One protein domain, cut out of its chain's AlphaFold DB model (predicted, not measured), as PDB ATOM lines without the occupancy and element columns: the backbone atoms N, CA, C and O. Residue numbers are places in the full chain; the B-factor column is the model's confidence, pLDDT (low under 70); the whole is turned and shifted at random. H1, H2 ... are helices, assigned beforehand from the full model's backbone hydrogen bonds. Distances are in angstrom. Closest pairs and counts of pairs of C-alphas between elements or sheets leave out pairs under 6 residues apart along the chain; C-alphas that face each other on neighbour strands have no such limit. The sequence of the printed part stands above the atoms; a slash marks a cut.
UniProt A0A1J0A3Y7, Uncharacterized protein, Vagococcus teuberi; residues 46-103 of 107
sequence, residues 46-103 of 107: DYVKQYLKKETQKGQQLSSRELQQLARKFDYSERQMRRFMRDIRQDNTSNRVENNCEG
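This is residues 46 to 103 of the 107 residues of an uncharacterized protein of Vagococcus teuberi (UniProt A0A1J0A3Y7). A long helix, H3, has two shorter helices packed on its first half: H2 makes a corner with its beginning and H1 crosses it farther along. Residues 93 to 103 stick out as a free arm, making much of the length of 43 by 19 by 17 A. The printed part has 58 residues with three named helices, H1, H2, H3 in chain order, and no named strand; it is all helix and loose, with a radius of gyration of the C-alphas of 13.0 A.

H3, residues 78 to 101, runs 35.6 A from C-alpha 78 at (23.719, 40.759, -14.254) to C-alpha 101 at (25.166, 29.491, 19.461). H2 is residues 64 to 73, 14.3 A. H1, residues 46 to 57, 16.5 A, begins at (14.974, 29.714, -6.940).

H3 touches H2 with residues 78 to 82 alone; the closest C-alphas, of Ala 71 and Glu 78, are 5.5 A apart. Their lines are only just about perpendicular, at 71 degrees. H1, with residues 49 to 53 alone, touches residues 84 to 88 of H3 at a steep tilt of 66 degrees, the same way; the closest C-alphas, of Lys 49 and Phe 84, are 6.1 A apart. H1 and H2 are apart. In H1, H2 and H3 every O i to N i+4 pair is within hydrogen-bond range.

The C-alphas farthest apart, of Arg 72 and Gly 103, are 43.2 A apart. The printed part has no cut and no long link. pLDDT is under 70 at residues 59 to 61 and 92 to 103.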
ATOM      1  N   ASP A  46      14.535  30.682  -7.944       91.69
ATOM      2  CA  ASP A  46      14.974  29.714  -6.940       91.69
ATOM      3  C   ASP A  46      15.871  28.636  -7.539       91.69
ATOM      4  O   ASP A  46      16.910  28.316  -6.957       91.69
ATOM      5  N   TYR A  47      15.548  28.148  -8.740       93.75
ATOM      6  CA  TYR A  47      16.428  27.234  -9.464       93.75
ATOM      7  C   TYR A  47      17.793  27.880  -9.734       93.75
ATOM      8  O   TYR A  47      18.834  27.279  -9.469       93.75
ATOM      9  N   VAL A  48      17.806  29.136 -10.194       92.62
ATOM     10  CA  VAL A  48      19.051  29.880 -10.446       92.62
ATOM     11  C   VAL A  48      19.866  30.057  -9.164       92.62
ATOM     12  O   VAL A  48      21.077  29.834  -9.175       92.62
ATOM     13  N   LYS A  49      19.232  30.404  -8.039       91.12
ATOM     14  CA  LYS A  49      19.917  30.512  -6.741       91.12
ATOM     15  C   LYS A  49      20.537  29.183  -6.318       91.12
ATOM     16  O   LYS A  49      21.686  29.167  -5.883       91.12
ATOM     17  N   GLN A  50      19.814  28.071  -6.457       90.94
ATOM     18  CA  GLN A  50      20.342  26.740  -6.140       90.94
ATOM     19  C   GLN A  50      21.518  26.364  -7.045       90.94
ATOM     20  O   GLN A  50      22.516  25.829  -6.562       90.94
ATOM     21  N   TYR A  51      21.429  26.682  -8.338       90.94
ATOM     22  CA  TYR A  51      22.524  26.492  -9.285       90.94
ATOM     23  C   TYR A  51      23.770  27.280  -8.856       90.94
ATOM     24  O   TYR A  51      24.847  26.706  -8.719       90.94
ATOM     25  N   LEU A  52      23.618  28.572  -8.546       89.00
ATOM     26  CA  LEU A  52      24.716  29.420  -8.073       89.00
ATOM     27  C   LEU A  52      25.311  28.920  -6.747       89.00
ATOM     28  O   LEU A  52      26.533  28.890  -6.617       89.00
ATOM     29  N   LYS A  53      24.483  28.469  -5.790       87.81
ATOM     30  CA  LYS A  53      24.953  27.854  -4.532       87.81
ATOM     31  C   LYS A  53      25.875  26.667  -4.824       87.81
ATOM     32  O   LYS A  53      27.002  26.646  -4.331       87.81
ATOM     33  N   LYS A  54      25.443  25.735  -5.681       86.69
ATOM     34  CA  LYS A  54      26.238  24.555  -6.064       86.69
ATOM     35  C   LYS A  54      27.561  24.931  -6.730       86.69
ATOM     36  O   LYS A  54      28.584  24.343  -6.403       86.69
ATOM     37  N   GLU A  55      27.561  25.919  -7.620       84.00
ATOM     38  CA  GLU A  55      28.789  26.378  -8.281       84.00
ATOM     39  C   GLU A  55      29.765  27.038  -7.293       84.00
ATOM     40  O   GLU A  55      30.957  26.745  -7.314       84.00
ATOM     41  N   THR A  56      29.269  27.845  -6.347       79.19
ATOM     42  CA  THR A  56      30.128  28.462  -5.317       79.19
ATOM     43  C   THR A  56      30.697  27.464  -4.308       79.19
ATOM     44  O   THR A  56      31.823  27.635  -3.846       79.19
ATOM     45  N   GLN A  57      29.951  26.408  -3.971       72.00
ATOM     46  CA  GLN A  57      30.392  25.367  -3.034       72.00
ATOM     47  C   GLN A  57      31.532  24.510  -3.591       72.00
ATOM     48  O   GLN A  57      32.333  23.992  -2.817       72.00
ATOM     49  N   LYS A  58      31.668  24.412  -4.919       72.12
ATOM     50  CA  LYS A  58      32.792  23.729  -5.582       72.12
ATOM     51  C   LYS A  58      34.128  24.481  -5.457       72.12
ATOM     52  O   LYS A  58      35.112  24.075  -6.062       72.12
ATOM     53  N   GLY A  59      34.174  25.586  -4.707       60.31
ATOM     54  CA  GLY A  59      35.371  26.411  -4.522       60.31
ATOM     55  C   GLY A  59      35.657  27.365  -5.686       60.31
ATOM     56  O   GLY A  59      36.648  28.092  -5.650       60.31
ATOM     57  N   GLN A  60      34.789  27.406  -6.700       63.50
ATOM     58  CA  GLN A  60      34.949  28.281  -7.855       63.50
ATOM     59  C   GLN A  60      34.381  29.670  -7.544       63.50
ATOM     60  O   GLN A  60      33.176  29.860  -7.354       63.50
ATOM     61  N   GLN A  61      35.256  30.676  -7.498       69.94
ATOM     62  CA  GLN A  61      34.812  32.065  -7.537       69.94
ATOM     63  C   GLN A  61      34.360  32.384  -8.960       69.94
ATOM     64  O   GLN A  61      35.179  32.445  -9.871       69.94
ATOM     65  N   LEU A  62      33.057  32.605  -9.142       74.38
ATOM     66  CA  LEU A  62      32.516  33.061 -10.420       74.38
ATOM     67  C   LEU A  62      33.087  34.441 -10.761       74.38
ATOM     68  O   LEU A  62      32.829  35.430 -10.064       74.38
ATOM     69  N   SER A  63      33.842  34.507 -11.852       82.50
ATOM     70  CA  SER A  63      34.308  35.759 -12.438       82.50
ATOM     71  C   SER A  63      33.131  36.574 -12.991       82.50
ATOM     72  O   SER A  63      32.068  36.044 -13.325       82.50
ATOM     73  N   SER A  64      33.319  37.888 -13.156       84.12
ATOM     74  CA  SER A  64      32.296  38.759 -13.762       84.12
ATOM     75  C   SER A  64      31.875  38.288 -15.163       84.12
ATOM     76  O   SER A  64      30.712  38.433 -15.535       84.12
ATOM     77  N   ARG A  65      32.798  37.688 -15.929       87.00
ATOM     78  CA  ARG A  65      32.530  37.186 -17.285       87.00
ATOM     79  C   ARG A  65      31.621  35.957 -17.264       87.00
ATOM     80  O   ARG A  65      30.664  35.902 -18.033       87.00
ATOM     81  N   GLU A  66      31.881  35.004 -16.373       87.31
ATOM     82  CA  GLU A  66      31.032  33.817 -16.204       87.31
ATOM     83  C   GLU A  66      29.639  34.208 -15.703       87.31
ATOM     84  O   GLU A  66      28.633  33.728 -16.226       87.31
ATOM     85  N   LEU A  67      29.559  35.150 -14.757       88.94
ATOM     86  CA  LEU A  67      28.280  35.651 -14.255       88.94
ATOM     87  C   LEU A  67      27.435  36.279 -15.374       88.94
ATOM     88  O   LEU A  67      26.230  36.044 -15.441       88.94
ATOM     89  N   GLN A  68      28.056  37.049 -16.270       90.19
ATOM     90  CA  GLN A  68      27.371  37.661 -17.409       90.19
ATOM     91  C   GLN A  68      26.869  36.610 -18.413       90.19
ATOM     92  O   GLN A  68      25.764  36.741 -18.942       90.19
ATOM     93  N   GLN A  69      27.648  35.555 -18.662       91.19
ATOM     94  CA  GLN A  69      27.224  34.445 -19.519       91.19
ATOM     95  C   GLN A  69      26.033  33.693 -18.917       91.19
ATOM     96  O   GLN A  69      25.053  33.437 -19.617       91.19
ATOM     97  N   LEU A  70      26.075  33.401 -17.613       91.25
ATOM     98  CA  LEU A  70      24.963  32.771 -16.900       91.25
ATOM     99  C   LEU A  70      23.717  33.662 -16.894       91.25
ATOM    100  O   LEU A  70      22.615  33.166 -17.109       91.25
ATOM    101  N   ALA A  71      23.884  34.972 -16.700       91.50
ATOM    102  CA  ALA A  71      22.797  35.945 -16.758       91.50
ATOM    103  C   ALA A  71      22.055  35.863 -18.100       91.50
ATOM    104  O   ALA A  71      20.840  35.687 -18.122       91.50
ATOM    105  N   ARG A  72      22.793  35.867 -19.219       92.31
ATOM    106  CA  ARG A  72      22.214  35.710 -20.563       92.31
ATOM    107  C   ARG A  72      21.549  34.349 -20.760       92.31
ATOM    108  O   ARG A  72      20.450  34.290 -21.291       92.31
ATOM    109  N   LYS A  73      22.190  33.267 -20.308       92.06
ATOM    110  CA  LYS A  73      21.668  31.898 -20.448       92.06
ATOM    111  C   LYS A  73      20.333  31.701 -19.725       92.06
ATOM    112  O   LYS A  73      19.468  31.000 -20.235       92.06
ATOM    113  N   PHE A  74      20.179  32.291 -18.542       92.56
ATOM    114  CA  PHE A  74      18.967  32.163 -17.732       92.56
ATOM    115  C   PHE A  74      17.962  33.304 -17.945       92.56
ATOM    116  O   PHE A  74      16.939  33.330 -17.266       92.56
ATOM    117  N   ASP A  75      18.243  34.234 -18.859       92.31
ATOM    118  CA  ASP A  75      17.439  35.435 -19.102       92.31
ATOM    119  C   ASP A  75      17.258  36.323 -17.847       92.31
ATOM    120  O   ASP A  75      16.191  36.858 -17.555       92.31
ATOM    121  N   TYR A  76      18.328  36.510 -17.072       92.06
ATOM    122  CA  TYR A  76      18.375  37.452 -15.950       92.06
ATOM    123  C   TYR A  76      19.345  38.595 -16.230       92.06
ATOM    124  O   TYR A  76      20.310  38.467 -16.982       92.06
ATOM    125  N   SER A  77      19.131  39.730 -15.564       90.88
ATOM    126  CA  SER A  77      20.127  40.802 -15.567       90.88
ATOM    127  C   SER A  77      21.336  40.423 -14.708       90.88
ATOM    128  O   SER A  77      21.208  39.768 -13.669       90.88
ATOM    129  N   GLU A  78      22.516  40.919 -15.076       90.62
ATOM    130  CA  GLU A  78      23.719  40.759 -14.254       90.62
ATOM    131  C   GLU A  78      23.506  41.319 -12.837       90.62
ATOM    132  O   GLU A  78      23.923  40.717 -11.849       90.62
ATOM    133  N   ARG A  79      22.763  42.429 -12.712       91.06
ATOM    134  CA  ARG A  79      22.365  43.012 -11.421       91.06
ATOM    135  C   ARG A  79      21.601  42.014 -10.546       91.06
ATOM    136  O   ARG A  79      21.887  41.925  -9.352       91.06
ATOM    137  N   GLN A  80      20.636  41.285 -11.110       91.56
ATOM    138  CA  GLN A  80      19.879  40.265 -10.375       91.56
ATOM    139  C   GLN A  80      20.766  39.082  -9.987       91.56
ATOM    140  O   GLN A  80      20.723  38.665  -8.833       91.56
ATOM    141  N   MET A  81      21.635  38.618 -10.888       91.50
ATOM    142  CA  MET A  81      22.601  37.559 -10.573       91.50
ATOM    143  C   MET A  81      23.551  37.963  -9.434       91.50
ATOM    144  O   MET A  81      23.760  37.199  -8.495       91.50
ATOM    145  N   ARG A  82      24.069  39.201  -9.449       90.81
ATOM    146  CA  ARG A  82      24.891  39.750  -8.353       90.81
ATOM    147  C   ARG A  82      24.110  39.839  -7.044       90.81
ATOM    148  O   ARG A  82      24.682  39.584  -5.989       90.81
ATOM    149  N   ARG A  83      22.821  40.191  -7.098       92.44
ATOM    150  CA  ARG A  83      21.948  40.176  -5.916       92.44
ATOM    151  C   ARG A  83      21.817  38.760  -5.357       92.44
ATOM    152  O   ARG A  83      22.124  38.582  -4.191       92.44
ATOM    153  N   PHE A  84      21.489  37.770  -6.187       92.12
ATOM    154  CA  PHE A  84      21.396  36.373  -5.751       92.12
ATOM    155  C   PHE A  84      22.692  35.888  -5.098       92.12
ATOM    156  O   PHE A  84      22.644  35.275  -4.042       92.12
ATOM    157  N   MET A  85      23.853  36.229  -5.660       88.25
ATOM    158  CA  MET A  85      25.152  35.896  -5.060       88.25
ATOM    159  C   MET A  85      25.371  36.539  -3.684       88.25
ATOM    160  O   MET A  85      25.977  35.916  -2.816       88.25
ATOM    161  N   ARG A  86      24.904  37.776  -3.468       87.94
ATOM    162  CA  ARG A  86      24.965  38.420  -2.145       87.94
ATOM    163  C   ARG A  86      24.024  37.749  -1.155       87.94
ATOM    164  O   ARG A  86      24.473  37.442  -0.058       87.94
ATOM    165  N   ASP A  87      22.788  37.483  -1.569       87.94
ATOM    166  CA  ASP A  87      21.784  36.808  -0.741       87.94
ATOM    167  C   ASP A  87      22.323  35.432  -0.294       87.94
ATOM    168  O   ASP A  87      22.354  35.117   0.888       87.94
ATOM    169  N   ILE A  88      22.911  34.664  -1.221       86.00
ATOM    170  CA  ILE A  88      23.555  33.372  -0.935       86.00
ATOM    171  C   ILE A  88      24.694  33.502   0.091       86.00
ATOM    172  O   ILE A  88      24.851  32.643   0.955       86.00
ATOM    173  N   ARG A  89      25.531  34.541  -0.010       82.62
ATOM    174  CA  ARG A  89      26.624  34.765   0.950       82.62
ATOM    175  C   ARG A  89      26.083  35.106   2.338       82.62
ATOM    176  O   ARG A  89      26.618  34.589   3.310       82.62
ATOM    177  N   GLN A  90      25.028  35.917   2.416       80.56
ATOM    178  CA  GLN A  90      24.379  36.289   3.676       80.56
ATOM    179  C   GLN A  90      23.702  35.091   4.351       80.56
ATOM    180  O   GLN A  90      23.930  34.881   5.540       80.56
ATOM    181  N   ASP A  91      22.982  34.253   3.592       76.50
ATOM    182  CA  ASP A  91      22.382  33.007   4.100       76.50
ATOM    183  C   ASP A  91      23.438  32.114   4.779       76.50
ATOM    184  O   ASP A  91      23.234  31.587   5.871       76.50
ATOM    185  N   ASN A  92      24.606  31.958   4.143       69.38
ATOM    186  CA  ASN A  92      25.700  31.152   4.691       69.38
ATOM    187  C   ASN A  92      26.306  31.761   5.969       69.38
ATOM    188  O   ASN A  92      26.810  31.024   6.816       69.38
ATOM    189  N   THR A  93      26.287  33.089   6.114       67.00
ATOM    190  CA  THR A  93      26.770  33.773   7.320       67.00
ATOM    191  C   THR A  93      25.789  33.612   8.482       67.00
ATOM    192  O   THR A  93      26.245  33.255   9.565       67.00
ATOM    193  N   SER A  94      24.476  33.783   8.272       65.19
ATOM    194  CA  SER A  94      23.467  33.568   9.331       65.19
ATOM    195  C   SER A  94      23.491  32.135   9.862       65.19
ATOM    196  O   SER A  94      23.606  31.936  11.068       65.19
ATOM    197  N   ASN A  95      23.528  31.136   8.973       62.31
ATOM    198  CA  ASN A  95      23.578  29.732   9.388       62.31
ATOM    199  C   ASN A  95      24.829  29.404  10.224       62.31
ATOM    200  O   ASN A  95      24.783  28.559  11.110       62.31
ATOM    201  N   ARG A  96      25.973  30.050   9.966       58.25
ATOM    202  CA  ARG A  96      27.183  29.855  10.785       58.25
ATOM    203  C   ARG A  96      27.053  30.446  12.185       58.25
ATOM    204  O   ARG A  96      27.639  29.902  13.114       58.25
ATOM    205  N   VAL A  97      26.330  31.552  12.330       60.44
ATOM    206  CA  VAL A  97      26.106  32.191  13.633       60.44
ATOM    207  C   VAL A  97      25.162  31.337  14.481       60.44
ATOM    208  O   VAL A  97      25.480  31.073  15.634       60.44
ATOM    209  N   GLU A  98      24.081  30.819  13.897       57.19
ATOM    210  CA  GLU A  98      23.113  29.960  14.600       57.19
ATOM    211  C   GLU A  98      23.746  28.647  15.090       57.19
ATOM    212  O   GLU A  98      23.669  28.330  16.275       57.19
ATOM    213  N   ASN A  99      24.497  27.948  14.229       55.66
ATOM    214  CA  ASN A  99      25.188  26.707  14.612       55.66
ATOM    215  C   ASN A  99      26.265  26.911  15.698       55.66
ATOM    216  O   ASN A  99      26.586  25.982  16.436       55.66
ATOM    217  N   ASN A 100      26.836  28.113  15.812       56.59
ATOM    218  CA  ASN A 100      27.820  28.426  16.852       56.59
ATOM    219  C   ASN A 100      27.171  28.773  18.205       56.59
ATOM    220  O   ASN A 100      27.840  28.667  19.232       56.59
ATOM    221  N   CYS A 101      25.898  29.179  18.229       54.38
ATOM    222  CA  CYS A 101      25.166  29.491  19.461       54.38
ATOM    223  C   CYS A 101      24.587  28.242  20.148       54.38
ATOM    224  O   CYS A 101      24.447  28.232  21.368       54.38
ATOM    225  N   GLU A 102      24.309  27.171  19.401       56.31
ATOM    226  CA  GLU A 102      23.773  25.910  19.946       56.31
ATOM    227  C   GLU A 102      24.853  25.001  20.575       56.31
ATOM    228  O   GLU A 102      24.541  24.060  21.301       56.31
ATOM    229  N   GLY A 103      26.139  25.307  20.369       53.31
ATOM    230  CA  GLY A 103      27.278  24.549  20.909       53.31
ATOM    231  C   GLY A 103      27.615  24.804  22.385       53.31
ATOM    232  O   GLY A 103      28.634  24.307  22.865       53.31
TER     233      GLY A 103